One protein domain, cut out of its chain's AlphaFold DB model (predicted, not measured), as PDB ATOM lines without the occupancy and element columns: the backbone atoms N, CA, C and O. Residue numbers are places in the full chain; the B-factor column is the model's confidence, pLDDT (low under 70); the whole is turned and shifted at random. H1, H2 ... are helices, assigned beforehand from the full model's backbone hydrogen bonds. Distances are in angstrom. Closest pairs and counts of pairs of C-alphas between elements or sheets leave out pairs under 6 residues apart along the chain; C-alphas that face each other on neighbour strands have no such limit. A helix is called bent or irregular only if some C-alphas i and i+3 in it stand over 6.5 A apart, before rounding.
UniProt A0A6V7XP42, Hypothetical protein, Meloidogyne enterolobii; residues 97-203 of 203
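What this domain is: This is residues 97 to 203 of the 203 residues of the protein "Hypothetical protein" of Meloidogyne enterolobii (UniProt A0A6V7XP42). Two long helices, H1 and H2, run out and back along a rod-shaped model and cross with a gap between them, in which the short H5 sits. The link of residues 133 to 141 closes the gap at one end; towards the other end H3 turns off from the end of H2, and H4 packs on the first part of H1. The printed part has 107 residues with five named helices, H1 to H5 in chain order, and no named strand; the class is all helix. It is loose, with a radius of gyration of the C-alphas of 17.4 A and spans of 54 by 26 by 24 A.

How they stand to each other: H1, residues 97 to 132, has a kink of 33 degrees near residue 114. It is neither bent nor irregular, but only just: C-alphas 112 and 115 are 6.3 A apart. H2, residues 142 to 165, is apart from H1. H3, residues 167 to 177, touches H2 only at the corner by their tight link, about perpendicular at 89 degrees; the closest C-alphas, of Ile 163 and Phe 169, are 4.6 A apart. H1 and H3 are near each other, with 5 pairs of C-alphas within 10 A. H4, residues 184 to 188, touches residues 99 to 107 of H1, the closest C-alphas being those of Gly 107 and Leu 188 at 4.8 A. H3 and H4 are close but not clearly touching, with the closest C-alphas, of His 176 and Thr 186, 7.5 A apart. H5, residues 197 to 200, touches residues 114 to 121 of H1, with the closest C-alphas, of Ala 121 and Ile 198, 6.3 A apart. H5 only just touches H2, with 3 pairs of C-alphas within 8 A; the closest are those of Tyr 156 and Ile 199 at 7.1 A. Each O i to N i+4 pair of H2 is within hydrogen-bond range, against 30 of 32 in H1, 4 of 7 in H3 and 0 of 1 in H4, where 2 of 2 O i to N i+3 pairs are in range; H5 is too short for an O i to N i+4 pair.

Where its parts are: H1 begins at C-alpha 97, (16.343, -29.197, -35.110), and is 49.8 A long. H2 begins at C-alpha 142, (-34.804, -29.439, -45.772), and is 35.0 A long. H3 measures 14.8 A. H4 measures 8.4 A. H5 measures 5.3 A and ends at C-alpha 200, (-14.143, -21.296, -43.694).

The domain as a whole: The C-alphas of Leu 97 and Ile 141, the two farthest apart, are 54.4 A apart. Residues 127 to 136, 138 to 144 and 146 to 151 stand free. The printed part has no cut and no long link, and it ends at the chain's last residue, Phe 203. The mean pLDDT of the printed part is 85.5, and residues 194 to 203 are under 70.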
ATOM      1  N   LEU A  97      16.795 -30.052 -36.218       87.50
ATOM      2  CA  LEU A  97      16.343 -29.197 -35.110       87.50
ATOM      3  C   LEU A  97      15.979 -27.775 -35.570       87.50
ATOM      4  O   LEU A  97      15.018 -27.184 -35.082       87.50
ATOM      5  N   ASN A  98      16.705 -27.241 -36.552       90.62
ATOM      6  CA  ASN A  98      16.385 -25.971 -37.202       90.62
ATOM      7  C   ASN A  98      15.020 -26.002 -37.915       90.62
ATOM      8  O   ASN A  98      14.254 -25.043 -37.809       90.62
ATOM      9  N   ASP A  99      14.696 -27.092 -38.615       91.06
ATOM     10  CA  ASP A  99      13.406 -27.258 -39.287       91.06
ATOM     11  C   ASP A  99      12.266 -27.397 -38.272       91.06
ATOM     12  O   ASP A  99      11.194 -26.815 -38.454       91.06
ATOM     13  N   SER A 100      12.520 -28.070 -37.149       90.81
ATOM     14  CA  SER A 100      11.547 -28.193 -36.066       90.81
ATOM     15  C   SER A 100      11.260 -26.877 -35.358       90.81
ATOM     16  O   SER A 100      10.095 -26.530 -35.173       90.81
ATOM     17  N   ILE A 101      12.295 -26.098 -35.025       92.44
ATOM     18  CA  ILE A 101      12.116 -24.747 -34.473       92.44
ATOM     19  C   ILE A 101      11.344 -23.877 -35.466       92.44
ATOM     20  O   ILE A 101      10.385 -23.215 -35.079       92.44
ATOM     21  N   THR A 102      11.706 -23.923 -36.752       92.81
ATOM     22  CA  THR A 102      11.006 -23.166 -37.801       92.81
ATOM     23  C   THR A 102       9.529 -23.546 -37.869       92.81
ATOM     24  O   THR A 102       8.671 -22.669 -37.941       92.81
ATOM     25  N   SER A 103       9.217 -24.841 -37.795       93.31
ATOM     26  CA  SER A 103       7.842 -25.346 -37.840       93.31
ATOM     27  C   SER A 103       7.031 -24.910 -36.618       93.31
ATOM     28  O   SER A 103       5.907 -24.436 -36.772       93.31
ATOM     29  N   VAL A 104       7.615 -24.965 -35.416       92.00
ATOM     30  CA  VAL A 104       6.984 -24.457 -34.186       92.00
ATOM     31  C   VAL A 104       6.731 -22.950 -34.279       92.00
ATOM     32  O   VAL A 104       5.617 -22.497 -34.012       92.00
ATOM     33  N   CYS A 105       7.731 -22.167 -34.694       93.25
ATOM     34  CA  CYS A 105       7.600 -20.719 -34.848       93.25
ATOM     35  C   CYS A 105       6.532 -20.342 -35.882       93.25
ATOM     36  O   CYS A 105       5.740 -19.436 -35.626       93.25
ATOM     37  N   ALA A 106       6.470 -21.047 -37.015       91.75
ATOM     38  CA  ALA A 106       5.437 -20.849 -38.031       91.75
ATOM     39  C   ALA A 106       4.033 -21.118 -37.463       91.75
ATOM     40  O   ALA A 106       3.132 -20.292 -37.617       91.75
ATOM     41  N   GLY A 107       3.866 -22.208 -36.709       90.00
ATOM     42  CA  GLY A 107       2.615 -22.528 -36.024       90.00
ATOM     43  C   GLY A 107       2.185 -21.461 -35.024       90.00
ATOM     44  O   GLY A 107       1.029 -21.038 -35.039       90.00
ATOM     45  N   MET A 108       3.112 -20.983 -34.188       90.44
ATOM     46  CA  MET A 108       2.854 -19.896 -33.237       90.44
ATOM     47  C   MET A 108       2.451 -18.604 -33.948       90.44
ATOM     48  O   MET A 108       1.467 -17.976 -33.560       90.44
ATOM     49  N   LEU A 109       3.173 -18.235 -35.010       90.38
ATOM     50  CA  LEU A 109       2.859 -17.058 -35.811       90.38
ATOM     51  C   LEU A 109       1.461 -17.169 -36.425       90.38
ATOM     52  O   LEU A 109       0.691 -16.216 -36.357       90.38
ATOM     53  N   SER A 110       1.103 -18.344 -36.950       88.25
ATOM     54  CA  SER A 110      -0.237 -18.607 -37.474       88.25
ATOM     55  C   SER A 110      -1.314 -18.340 -36.420       88.25
ATOM     56  O   SER A 110      -2.263 -17.613 -36.704       88.25
ATOM     57  N   GLN A 111      -1.139 -18.815 -35.175       86.56
ATOM     58  CA  GLN A 111      -2.096 -18.554 -34.084       86.56
ATOM     59  C   GLN A 111      -2.317 -17.058 -33.826       86.56
ATOM     60  O   GLN A 111      -3.449 -16.651 -33.567       86.56
ATOM     61  N   CYS A 112      -1.272 -16.229 -33.922       85.31
ATOM     62  CA  CYS A 112      -1.401 -14.780 -33.752       85.31
ATOM     63  C   CYS A 112      -2.320 -14.157 -34.813       85.31
ATOM     64  O   CYS A 112      -3.144 -13.300 -34.493       85.31
ATOM     65  N   PHE A 113      -2.212 -14.606 -36.064       83.12
ATOM     66  CA  PHE A 113      -3.015 -14.089 -37.171       83.12
ATOM     67  C   PHE A 113      -4.438 -14.655 -37.217       83.12
ATOM     68  O   PHE A 113      -5.324 -13.952 -37.704       83.12
ATOM     69  N   LYS A 114      -4.704 -15.845 -36.648       80.62
ATOM     70  CA  LYS A 114      -6.068 -16.414 -36.592       80.62
ATOM     71  C   LYS A 114      -7.077 -15.463 -35.955       80.62
ATOM     72  O   LYS A 114      -8.208 -15.349 -36.421       80.62
ATOM     73  N   PHE A 115      -6.683 -14.764 -34.889       75.12
ATOM     74  CA  PHE A 115      -7.570 -13.825 -34.196       75.12
ATOM     75  C   PHE A 115      -7.965 -12.643 -35.087       75.12
ATOM     76  O   PHE A 115      -9.147 -12.322 -35.192       75.12
ATOM     77  N   GLY A 116      -6.988 -12.027 -35.761       78.31
ATOM     78  CA  GLY A 116      -7.243 -10.927 -36.692       78.31
ATOM     79  C   GLY A 116      -8.046 -11.377 -37.914       78.31
ATOM     80  O   GLY A 116      -9.010 -10.716 -38.291       78.31
ATOM     81  N   GLY A 117      -7.700 -12.538 -38.479       78.56
ATOM     82  CA  GLY A 117      -8.399 -13.127 -39.621       78.56
ATOM     83  C   GLY A 117      -9.874 -13.407 -39.333       78.56
ATOM     84  O   GLY A 117     -10.729 -12.999 -40.112       78.56
ATOM     85  N   ARG A 118     -10.191 -14.007 -38.177       79.00
ATOM     86  CA  ARG A 118     -11.582 -14.260 -37.759       79.00
ATOM     87  C   ARG A 118     -12.394 -12.985 -37.582       79.00
ATOM     88  O   ARG A 118     -13.546 -12.942 -37.996       79.00
ATOM     89  N   ALA A 119     -11.806 -11.945 -36.992       83.62
ATOM     90  CA  ALA A 119     -12.494 -10.666 -36.857       83.62
ATOM     91  C   ALA A 119     -12.837 -10.081 -38.237       83.62
ATOM     92  O   ALA A 119     -13.984  -9.713 -38.482       83.62
ATOM     93  N   ILE A 120     -11.866 -10.060 -39.157       85.25
ATOM     94  CA  ILE A 120     -12.072  -9.584 -40.532       85.25
ATOM     95  C   ILE A 120     -13.154 -10.410 -41.240       85.25
ATOM     96  O   ILE A 120     -14.023  -9.823 -41.878       85.25
ATOM     97  N   ALA A 121     -13.138 -11.737 -41.095       83.00
ATOM     98  CA  ALA A 121     -14.136 -12.629 -41.679       83.00
ATOM     99  C   ALA A 121     -15.556 -12.314 -41.181       83.00
ATOM    100  O   ALA A 121     -16.450 -12.108 -41.995       83.00
ATOM    101  N   ILE A 122     -15.752 -12.183 -39.862       85.38
ATOM    102  CA  ILE A 122     -17.065 -11.883 -39.267       85.38
ATOM    103  C   ILE A 122     -17.573 -10.508 -39.710       85.38
ATOM    104  O   ILE A 122     -18.713 -10.379 -40.153       85.38
ATOM    105  N   PHE A 123     -16.743  -9.464 -39.618       88.81
ATOM    106  CA  PHE A 123     -17.163  -8.121 -40.028       88.81
ATOM    107  C   PHE A 123     -17.402  -8.031 -41.536       88.81
ATOM    108  O   PHE A 123     -18.348  -7.372 -41.965       88.81
ATOM    109  N   GLY A 124     -16.584  -8.721 -42.335       90.31
ATOM    110  CA  GLY A 124     -16.780  -8.857 -43.773       90.31
ATOM    111  C   GLY A 124     -18.101  -9.550 -44.100       90.31
ATOM    112  O   GLY A 124     -18.868  -9.026 -44.904       90.31
ATOM    113  N   TYR A 125     -18.409 -10.661 -43.426       88.19
ATOM    114  CA  TYR A 125     -19.683 -11.367 -43.565       88.19
ATOM    115  C   TYR A 125     -20.870 -10.452 -43.250       88.19
ATOM    116  O   TYR A 125     -21.764 -10.321 -44.079       88.19
ATOM    117  N   ILE A 126     -20.859  -9.763 -42.101       92.75
ATOM    118  CA  ILE A 126     -21.938  -8.840 -41.710       92.75
ATOM    119  C   ILE A 126     -22.102  -7.734 -42.759       92.75
ATOM    120  O   ILE A 126     -23.217  -7.433 -43.175       92.75
ATOM    121  N   TRP A 127     -21.001  -7.143 -43.228       94.69
ATOM    122  CA  TRP A 127     -21.058  -6.095 -44.245       94.69
ATOM    123  C   TRP A 127     -21.652  -6.602 -45.566       94.69
ATOM    124  O   TRP A 127     -22.499  -5.926 -46.152       94.69
ATOM    125  N   ILE A 128     -21.267  -7.800 -46.015       93.31
ATOM    126  CA  ILE A 128     -21.837  -8.431 -47.213       93.31
ATOM    127  C   ILE A 128     -23.326  -8.725 -47.004       93.31
ATOM    128  O   ILE A 128     -24.141  -8.395 -47.863       93.31
ATOM    129  N   TRP A 129     -23.689  -9.294 -45.857       91.12
ATOM    130  CA  TRP A 129     -25.068  -9.626 -45.507       91.12
ATOM    131  C   TRP A 129     -25.984  -8.396 -45.496       91.12
ATOM    132  O   TRP A 129     -27.103  -8.440 -46.009       91.12
ATOM    133  N   GLU A 130     -25.518  -7.275 -44.948       94.81
ATOM    134  CA  GLU A 130     -26.331  -6.060 -44.864       94.81
ATOM    135  C   GLU A 130     -26.479  -5.322 -46.199       94.81
ATOM    136  O   GLU A 130     -27.501  -4.683 -46.428       94.81
ATOM    137  N   ASN A 131     -25.491  -5.419 -47.094       96.19
ATOM    138  CA  ASN A 131     -25.472  -4.619 -48.325       96.19
ATOM    139  C   ASN A 131     -25.810  -5.412 -49.596       96.19
ATOM    140  O   ASN A 131     -26.263  -4.821 -50.574       96.19
ATOM    141  N   PHE A 132     -25.582  -6.727 -49.608       94.94
ATOM    142  CA  PHE A 132     -25.630  -7.550 -50.822       94.94
ATOM    143  C   PHE A 132     -26.507  -8.802 -50.703       94.94
ATOM    144  O   PHE A 132     -26.541  -9.597 -51.646       94.94
ATOM    145  N   ARG A 133     -27.241  -9.008 -49.597       91.56
ATOM    146  CA  ARG A 133     -28.200 -10.122 -49.537       91.56
ATOM    147  C   ARG A 133     -29.313  -9.917 -50.566       91.56
ATOM    148  O   ARG A 133     -29.946  -8.867 -50.615       91.56
ATOM    149  N   ILE A 134     -29.542 -10.930 -51.397       93.06
ATOM    150  CA  ILE A 134     -30.550 -10.882 -52.467       93.06
ATOM    151  C   ILE A 134     -31.870 -11.481 -51.975       93.06
ATOM    152  O   ILE A 134     -32.940 -10.935 -52.236       93.06
ATOM    153  N   ILE A 135     -31.792 -12.607 -51.262       92.62
ATOM    154  CA  ILE A 135     -32.940 -13.349 -50.739       92.62
ATOM    155  C   ILE A 135     -32.631 -13.902 -49.351       92.62
ATOM    156  O   ILE A 135     -31.490 -14.256 -49.054       92.62
ATOM    157  N   GLU A 136     -33.668 -14.026 -48.530       90.62
ATOM    158  CA  GLU A 136     -33.609 -14.713 -47.242       90.62
ATOM    159  C   GLU A 136     -34.245 -16.097 -47.394       90.62
ATOM    160  O   GLU A 136     -35.408 -16.235 -47.785       90.62
ATOM    161  N   LEU A 137     -33.450 -17.138 -47.146       90.38
ATOM    162  CA  LEU A 137     -33.859 -18.527 -47.319       90.38
ATOM    163  C   LEU A 137     -34.464 -19.070 -46.008       90.38
ATOM    164  O   LEU A 137     -33.836 -18.955 -44.955       90.38
ATOM    165  N   PRO A 138     -35.666 -19.675 -46.035       92.06
ATOM    166  CA  PRO A 138     -36.315 -20.187 -44.830       92.06
ATOM    167  C   PRO A 138     -35.602 -21.428 -44.261       92.06
ATOM    168  O   PRO A 138     -35.454 -22.450 -44.929       92.06
ATOM    169  N   LEU A 139     -35.212 -21.369 -42.986       90.44
ATOM    170  CA  LEU A 139     -34.401 -22.409 -42.331       90.44
ATOM    171  C   LEU A 139     -35.141 -23.738 -42.090       90.44
ATOM    172  O   LEU A 139     -34.513 -24.764 -41.838       90.44
ATOM    173  N   ASN A 140     -36.473 -23.745 -42.167       94.38
ATOM    174  CA  ASN A 140     -37.310 -24.922 -41.917       94.38
ATOM    175  C   ASN A 140     -37.477 -25.840 -43.144       94.38
ATOM    176  O   ASN A 140     -38.204 -26.830 -43.068       94.38
ATOM    177  N   ILE A 141     -36.839 -25.524 -44.274       95.00
ATOM    178  CA  ILE A 141     -36.972 -26.285 -45.518       95.00
ATOM    179  C   ILE A 141     -35.734 -27.160 -45.743       95.00
ATOM    180  O   ILE A 141     -34.643 -26.668 -46.009       95.00
ATOM    181  N   ALA A 142     -35.912 -28.481 -45.705       94.31
ATOM    182  CA  ALA A 142     -34.804 -29.439 -45.772       94.31
ATOM    183  C   ALA A 142     -33.968 -29.358 -47.065       94.31
ATOM    184  O   ALA A 142     -32.749 -29.485 -47.014       94.31
ATOM    185  N   TRP A 143     -34.586 -29.118 -48.230       94.12
ATOM    186  CA  TRP A 143     -33.831 -29.058 -49.489       94.12
ATOM    187  C   TRP A 143     -32.913 -27.832 -49.581       94.12
ATOM    188  O   TRP A 143     -31.905 -27.895 -50.280       94.12
ATOM    189  N   ILE A 144     -33.212 -26.751 -48.849       94.19
ATOM    190  CA  ILE A 144     -32.347 -25.564 -48.785       94.19
ATOM    191  C   ILE A 144     -31.007 -25.939 -48.159       94.19
ATOM    192  O   ILE A 144     -29.970 -25.611 -48.724       94.19
ATOM    193  N   TRP A 145     -31.012 -26.716 -47.074       93.12
ATOM    194  CA  TRP A 145     -29.788 -27.239 -46.464       93.12
ATOM    195  C   TRP A 145     -28.982 -28.111 -47.428       93.12
ATOM    196  O   TRP A 145     -27.760 -28.002 -47.469       93.12
ATOM    197  N   GLY A 146     -29.658 -28.919 -48.251       95.38
ATOM    198  CA  GLY A 146     -29.004 -29.699 -49.303       95.38
ATOM    199  C   GLY A 146     -28.280 -28.819 -50.327       95.38
ATOM    200  O   GLY A 146     -27.133 -29.092 -50.674       95.38
ATOM    201  N   ILE A 147     -28.911 -27.730 -50.775       93.88
ATOM    202  CA  ILE A 147     -28.273 -26.766 -51.684       93.88
ATOM    203  C   ILE A 147     -27.132 -26.016 -50.995       93.88
ATOM    204  O   ILE A 147     -26.077 -25.851 -51.607       93.88
ATOM    205  N   CYS A 148     -27.312 -25.584 -49.744       91.44
ATOM    206  CA  CYS A 148     -26.259 -24.923 -48.975       91.44
ATOM    207  C   CYS A 148     -25.029 -25.824 -48.842       91.44
ATOM    208  O   CYS A 148     -23.925 -25.357 -49.093       91.44
ATOM    209  N   LEU A 149     -25.217 -27.112 -48.542       91.94
ATOM    210  CA  LEU A 149     -24.128 -28.085 -48.440       91.94
ATOM    211  C   LEU A 149     -23.375 -28.225 -49.768       91.94
ATOM    212  O   LEU A 149     -22.159 -28.078 -49.799       91.94
ATOM    213  N   ILE A 150     -24.087 -28.430 -50.881       96.00
ATOM    214  CA  ILE A 150     -23.453 -28.557 -52.205       96.00
ATOM    215  C   ILE A 150     -22.716 -27.268 -52.590       96.00
ATOM    216  O   ILE A 150     -21.624 -27.314 -53.155       96.00
ATOM    217  N   THR A 151     -23.313 -26.114 -52.295       91.69
ATOM    218  CA  THR A 151     -22.711 -24.809 -52.595       91.69
ATOM    219  C   THR A 151     -21.454 -24.592 -51.763       91.69
ATOM    220  O   THR A 151     -20.439 -24.168 -52.312       91.69
ATOM    221  N   GLN A 152     -21.498 -24.929 -50.472       89.25
ATOM    222  CA  GLN A 152     -20.355 -24.859 -49.570       89.25
ATOM    223  C   GLN A 152     -19.209 -25.732 -50.081       89.25
ATOM    224  O   GLN A 152     -18.103 -25.229 -50.266       89.25
ATOM    225  N   ASP A 153     -19.480 -27.000 -50.397       91.81
ATOM    226  CA  ASP A 153     -18.476 -27.929 -50.926       91.81
ATOM    227  C   ASP A 153     -17.874 -27.429 -52.246       91.81
ATOM    228  O   ASP A 153     -16.664 -27.520 -52.474       91.81
ATOM    229  N   PHE A 154     -18.702 -26.863 -53.124       92.38
ATOM    230  CA  PHE A 154     -18.240 -26.335 -54.402       92.38
ATOM    231  C   PHE A 154     -17.356 -25.092 -54.238       92.38
ATOM    232  O   PHE A 154     -16.283 -25.014 -54.841       92.38
ATOM    233  N   VAL A 155     -17.770 -24.128 -53.412       90.44
ATOM    234  CA  VAL A 155     -16.978 -22.920 -53.119       90.44
ATOM    235  C   VAL A 155     -15.677 -23.295 -52.416       90.44
ATOM    236  O   VAL A 155     -14.616 -22.780 -52.776       90.44
ATOM    237  N   TYR A 156     -15.737 -24.246 -51.483       85.75
ATOM    238  CA  TYR A 156     -14.568 -24.816 -50.827       85.75
ATOM    239  C   TYR A 156     -13.582 -25.401 -51.843       85.75
ATOM    240  O   TYR A 156     -12.401 -25.045 -51.845       85.75
ATOM    241  N   TYR A 157     -14.067 -26.236 -52.767       90.94
ATOM    242  CA  TYR A 157     -13.250 -26.803 -53.836       90.94
ATOM    243  C   TYR A 157     -12.605 -25.721 -54.713       90.94
ATOM    244  O   TYR A 157     -11.409 -25.799 -54.995       90.94
ATOM    245  N   LEU A 158     -13.361 -24.698 -55.132       91.75
ATOM    246  CA  LEU A 158     -12.826 -23.602 -55.945       91.75
ATOM    247  C   LEU A 158     -11.730 -22.828 -55.212       91.75
ATOM    248  O   LEU A 158     -10.694 -22.529 -55.806       91.75
ATOM    249  N   GLY A 159     -11.936 -22.533 -53.929       86.56
ATOM    250  CA  GLY A 159     -10.940 -21.873 -53.095       86.56
ATOM    251  C   GLY A 159      -9.674 -22.713 -52.942       86.56
ATOM    252  O   GLY A 159      -8.569 -22.222 -53.173       86.56
ATOM    253  N   HIS A 160      -9.827 -24.003 -52.646       86.44
ATOM    254  CA  HIS A 160      -8.710 -24.939 -52.537       86.44
ATOM    255  C   HIS A 160      -7.937 -25.064 -53.860       86.44
ATOM    256  O   HIS A 160      -6.710 -24.980 -53.891       86.44
ATOM    257  N   ARG A 161      -8.647 -25.177 -54.984       90.31
ATOM    258  CA  ARG A 161      -8.049 -25.190 -56.321       90.31
ATOM    259  C   ARG A 161      -7.285 -23.900 -56.615       90.31
ATOM    260  O   ARG A 161      -6.144 -23.968 -57.063       90.31
ATOM    261  N   ALA A 162      -7.873 -22.735 -56.335       89.81
ATOM    262  CA  ALA A 162      -7.211 -21.446 -56.525       89.81
ATOM    263  C   ALA A 162      -5.917 -21.343 -55.701       89.81
ATOM    264  O   ALA A 162      -4.928 -20.793 -56.184       89.81
ATOM    265  N   ILE A 163      -5.901 -21.924 -54.497       89.06
ATOM    266  CA  ILE A 163      -4.707 -22.015 -53.654       89.06
ATOM    267  C   ILE A 163      -3.590 -22.836 -54.307       89.06
ATOM    268  O   ILE A 163      -2.420 -22.480 -54.179       89.06
ATOM    269  N   HIS A 164      -3.931 -23.896 -55.036       88.81
ATOM    270  CA  HIS A 164      -2.948 -24.739 -55.714       88.81
ATOM    271  C   HIS A 164      -2.551 -24.250 -57.116       88.81
ATOM    272  O   HIS A 164      -1.451 -24.564 -57.564       88.81
ATOM    273  N   GLU A 165      -3.402 -23.485 -57.805       91.56
ATOM    274  CA  GLU A 165      -3.162 -23.057 -59.193       91.56
ATOM    275  C   GLU A 165      -2.640 -21.615 -59.326       91.56
ATOM    276  O   GLU A 165      -1.894 -21.317 -60.259       91.56
ATOM    277  N   ALA A 166      -2.994 -20.701 -58.417       90.56
ATOM    278  CA  ALA A 166      -2.582 -19.301 -58.511       90.56
ATOM    279  C   ALA A 166      -1.321 -19.025 -57.682       90.56
ATOM    280  O   ALA A 166      -1.306 -19.228 -56.470       90.56
ATOM    281  N   GLY A 167      -0.279 -18.466 -58.310       90.31
ATOM    282  CA  GLY A 167       1.040 -18.283 -57.684       90.31
ATOM    283  C   GLY A 167       1.040 -17.501 -56.364       90.31
ATOM    284  O   GLY A 167       1.780 -17.853 -55.449       90.31
ATOM    285  N   PHE A 168       0.186 -16.477 -56.230       87.06
ATOM    286  CA  PHE A 168       0.049 -15.719 -54.980       87.06
ATOM    287  C   PHE A 168      -0.464 -16.595 -53.828       87.06
ATOM    288  O   PHE A 168       0.153 -16.643 -52.765       87.06
ATOM    289  N   PHE A 169      -1.565 -17.322 -54.043       85.50
ATOM    290  CA  PHE A 169      -2.142 -18.192 -53.018       85.50
ATOM    291  C   PHE A 169      -1.277 -19.431 -52.767       85.50
ATOM    292  O   PHE A 169      -1.110 -19.841 -51.618       85.50
ATOM    293  N   TRP A 170      -0.640 -19.956 -53.814       88.25
ATOM    294  CA  TRP A 170       0.333 -21.035 -53.698       88.25
ATOM    295  C   TRP A 170       1.510 -20.635 -52.807       88.25
ATOM    296  O   TRP A 170       1.901 -21.408 -51.936       88.25
ATOM    297  N   GLY A 171       2.023 -19.407 -52.943       87.50
ATOM    298  CA  GLY A 171       3.093 -18.886 -52.088       87.50
ATOM    299  C   GLY A 171       2.730 -18.850 -50.598       87.50
ATOM    300  O   GLY A 171       3.594 -19.080 -49.753       87.50
ATOM    301  N   LEU A 172       1.454 -18.627 -50.264       84.12
ATOM    302  CA  LEU A 172       0.961 -18.699 -48.883       84.12
ATOM    303  C   LEU A 172       0.804 -20.148 -48.402       84.12
ATOM    304  O   LEU A 172       1.089 -20.447 -47.248       84.12
ATOM    305  N   HIS A 173       0.379 -21.059 -49.274       87.25
ATOM    306  CA  HIS A 173       0.073 -22.443 -48.910       87.25
ATOM    307  C   HIS A 173       1.292 -23.375 -48.899       87.25
ATOM    308  O   HIS A 173       1.414 -24.237 -48.027       87.25
ATOM    309  N   THR A 174       2.244 -23.185 -49.814       90.12
ATOM    310  CA  THR A 174       3.405 -24.073 -49.968       90.12
ATOM    311  C   THR A 174       4.279 -24.151 -48.715       90.12
ATOM    312  O   THR A 174       5.032 -25.111 -48.569       90.12
ATOM    313  N   ILE A 175       4.173 -23.176 -47.799       88.38
ATOM    314  CA  ILE A 175       4.897 -23.127 -46.519       88.38
ATOM    315  C   ILE A 175       4.672 -24.405 -45.705       88.38
ATOM    316  O   ILE A 175       5.629 -24.942 -45.147       88.38
ATOM    317  N   HIS A 176       3.441 -24.924 -45.677       86.12
ATOM    318  CA  HIS A 176       3.111 -26.142 -44.929       86.12
ATOM    319  C   HIS A 176       3.768 -27.394 -45.523       86.12
ATOM    320  O   HIS A 176       4.085 -28.336 -44.802       86.12
ATOM    321  N   HIS A 177       4.036 -27.382 -46.828       86.00
ATOM    322  CA  HIS A 177       4.697 -28.463 -47.559       86.00
ATOM    323  C   HIS A 177       6.208 -28.245 -47.720       86.00
ATOM    324  O   HIS A 177       6.864 -28.999 -48.432       86.00
ATOM    325  N   SER A 178       6.777 -27.214 -47.087       89.62
ATOM    326  CA  SER A 178       8.157 -26.806 -47.351       89.62
ATOM    327  C   SER A 178       9.201 -27.480 -46.452       89.62
ATOM    328  O   SER A 178      10.381 -27.148 -46.574       89.62
ATOM    329  N   SER A 179       8.806 -28.339 -45.504       89.88
ATOM    330  CA  SER A 179       9.786 -29.119 -44.731       89.88
ATOM    331  C   SER A 179      10.428 -30.157 -45.646       89.88
ATOM    332  O   SER A 179       9.742 -30.847 -46.390       89.88
ATOM    333  N   GLN A 180      11.751 -30.281 -45.588       87.94
ATOM    334  CA  GLN A 180      12.490 -31.302 -46.338       87.94
ATOM    335  C   GLN A 180      12.535 -32.646 -45.602       87.94
ATOM    336  O   GLN A 180      12.740 -33.687 -46.224       87.94
ATOM    337  N   TYR A 181      12.361 -32.621 -44.280       86.81
ATOM    338  CA  TYR A 181      12.566 -33.776 -43.408       86.81
ATOM    339  C   TYR A 181      11.255 -34.445 -43.001       86.81
ATOM    340  O   TYR A 181      11.278 -35.623 -42.656       86.81
ATOM    341  N   PHE A 182      10.130 -33.718 -43.060       84.50
ATOM    342  CA  PHE A 182       8.791 -34.218 -42.723       84.50
ATOM    343  C   PHE A 182       8.729 -34.937 -41.361       84.50
ATOM    344  O   PHE A 182       8.024 -35.929 -41.198       84.50
ATOM    345  N   ASN A 183       9.465 -34.421 -40.372       90.06
ATOM    346  CA  ASN A 183       9.393 -34.885 -38.981       90.06
ATOM    347  C   ASN A 183       8.039 -34.513 -38.339       90.06
ATOM    348  O   ASN A 183       7.288 -33.700 -38.890       90.06
ATOM    349  N   LEU A 184       7.735 -35.029 -37.146       90.44
ATOM    350  CA  LEU A 184       6.438 -34.809 -36.487       90.44
ATOM    351  C   LEU A 184       6.130 -33.331 -36.213       90.44
ATOM    352  O   LEU A 184       4.969 -32.918 -36.253       90.44
ATOM    353  N   SER A 185       7.154 -32.505 -35.980       90.25
ATOM    354  CA  SER A 185       6.960 -31.067 -35.754       90.25
ATOM    355  C   SER A 185       6.497 -30.308 -37.004       90.25
ATOM    356  O   SER A 185       5.913 -29.233 -36.873       90.25
ATOM    357  N   THR A 186       6.657 -30.894 -38.198       90.62
ATOM    358  CA  THR A 186       6.147 -30.355 -39.472       90.62
ATOM    359  C   THR A 186       4.638 -30.121 -39.433       90.62
ATOM    360  O   THR A 186       4.153 -29.191 -40.069       90.62
ATOM    361  N   ALA A 187       3.883 -30.880 -38.631       87.81
ATOM    362  CA  ALA A 187       2.447 -30.650 -38.453       87.81
ATOM    363  C   ALA A 187       2.126 -29.230 -37.935       87.81
ATOM    364  O   ALA A 187       1.085 -28.662 -38.269       87.81
ATOM    365  N   LEU A 188       3.038 -28.611 -37.172       89.00
ATOM    366  CA  LEU A 188       2.887 -27.227 -36.712       89.00
ATOM    367  C   LEU A 188       3.251 -26.188 -37.758       89.00
ATOM    368  O   LEU A 188       3.006 -25.010 -37.515       89.00
ATOM    369  N   ARG A 189       3.830 -26.578 -38.893       90.62
ATOM    370  CA  ARG A 189       4.310 -25.649 -39.910       90.62
ATOM    371  C   ARG A 189       3.138 -25.026 -40.654       90.62
ATOM    372  O   ARG A 189       2.823 -25.409 -41.772       90.62
ATOM    373  N   GLN A 190       2.476 -24.079 -40.005       89.75
ATOM    374  CA  GLN A 190       1.316 -23.401 -40.546       89.75
ATOM    375  C   GLN A 190       1.700 -22.051 -41.153       89.75
ATOM    376  O   GLN A 190       2.549 -21.342 -40.615       89.75
ATOM    377  N   ALA A 191       1.096 -21.678 -42.279       87.06
ATOM    378  CA  ALA A 191       1.252 -20.356 -42.862       87.06
ATOM    379  C   ALA A 191       0.757 -19.291 -41.880       87.06
ATOM    380  O   ALA A 191      -0.245 -19.484 -41.184       87.06
ATOM    381  N   ALA A 192       1.452 -18.153 -41.841       82.50
ATOM    382  CA  ALA A 192       1.072 -17.030 -40.989       82.50
ATOM    383  C   ALA A 192      -0.354 -16.569 -41.312       82.50
ATOM    384  O   ALA A 192      -1.190 -16.471 -40.426       82.50
ATOM    385  N   ILE A 193      -0.644 -16.384 -42.598       77.81
ATOM    386  CA  ILE A 193      -1.999 -16.185 -43.103       77.81
ATOM    387  C   ILE A 193      -2.398 -17.491 -43.768       77.81
ATOM    388  O   ILE A 193      -1.922 -17.815 -44.858       77.81
ATOM    389  N   GLN A 194      -3.254 -18.260 -43.108       67.94
ATOM    390  CA  GLN A 194      -3.849 -19.415 -43.753       67.94
ATOM    391  C   GLN A 194      -4.873 -18.908 -44.770       67.94
ATOM    392  O   GLN A 194      -5.936 -18.418 -44.393       67.94
ATOM    393  N   ALA A 195      -4.568 -19.044 -46.063       56.47
ATOM    394  CA  ALA A 195      -5.499 -18.703 -47.146       56.47
ATOM    395  C   ALA A 195      -6.868 -19.402 -46.989       56.47
ATOM    396  O   ALA A 195      -7.893 -18.874 -47.403       56.47
ATOM    397  N   TRP A 196      -6.872 -20.560 -46.327       54.34
ATOM    398  CA  TRP A 196      -8.043 -21.378 -46.019       54.34
ATOM    399  C   TRP A 196      -8.976 -20.770 -44.950       54.34
ATOM    400  O   TRP A 196     -10.193 -20.886 -45.067       54.34
ATOM    401  N   GLU A 197      -8.449 -20.055 -43.946       51.31
ATOM    402  CA  GLU A 197      -9.274 -19.514 -42.850       51.31
ATOM    403  C   GLU A 197     -10.184 -18.373 -43.312       51.31
ATOM    404  O   GLU A 197     -11.211 -18.115 -42.684       51.31
ATOM    405  N   ILE A 198      -9.824 -17.710 -44.413       49.19
ATOM    406  CA  ILE A 198     -10.648 -16.677 -45.049       49.19
ATOM    407  C   ILE A 198     -11.919 -17.299 -45.646       49.19
ATOM    408  O   ILE A 198     -12.943 -16.631 -45.698       49.19
ATOM    409  N   ILE A 199     -11.872 -18.563 -46.073       46.16
ATOM    410  CA  ILE A 199     -12.995 -19.235 -46.737       46.16
ATOM    411  C   ILE A 199     -13.910 -19.919 -45.712       46.16
ATOM    412  O   ILE A 199     -15.127 -19.852 -45.847       46.16
ATOM    413  N   GLU A 200     -13.349 -20.530 -44.665       44.06
ATOM    414  CA  GLU A 200     -14.143 -21.296 -43.694       44.06
ATOM    415  C   GLU A 200     -14.795 -20.478 -42.579       44.06
ATOM    416  O   GLU A 200     -15.882 -20.820 -42.144       44.06
ATOM    417  N   ASN A 201     -14.179 -19.393 -42.095       39.28
ATOM    418  CA  ASN A 201     -14.753 -18.632 -40.968       39.28
ATOM    419  C   ASN A 201     -15.863 -17.648 -41.399       39.28
ATOM    420  O   ASN A 201     -16.246 -16.783 -40.611       39.28
ATOM    421  N   ILE A 202     -16.327 -17.732 -42.649       43.38
ATOM    422  CA  ILE A 202     -17.385 -16.883 -43.216       43.38
ATOM    423  C   ILE A 202     -18.743 -17.615 -43.260       43.38
ATOM    424  O   ILE A 202     -19.761 -16.946 -43.431       43.38
ATOM    425  N   PHE A 203     -18.792 -18.936 -43.041       36.47
ATOM    426  CA  PHE A 203     -20.023 -19.736 -43.122       36.47
ATOM    427  C   PHE A 203     -20.234 -20.629 -41.898       36.47
ATOM    428  O   PHE A 203     -19.251 -21.251 -41.441       36.47
TER     429      PHE A 203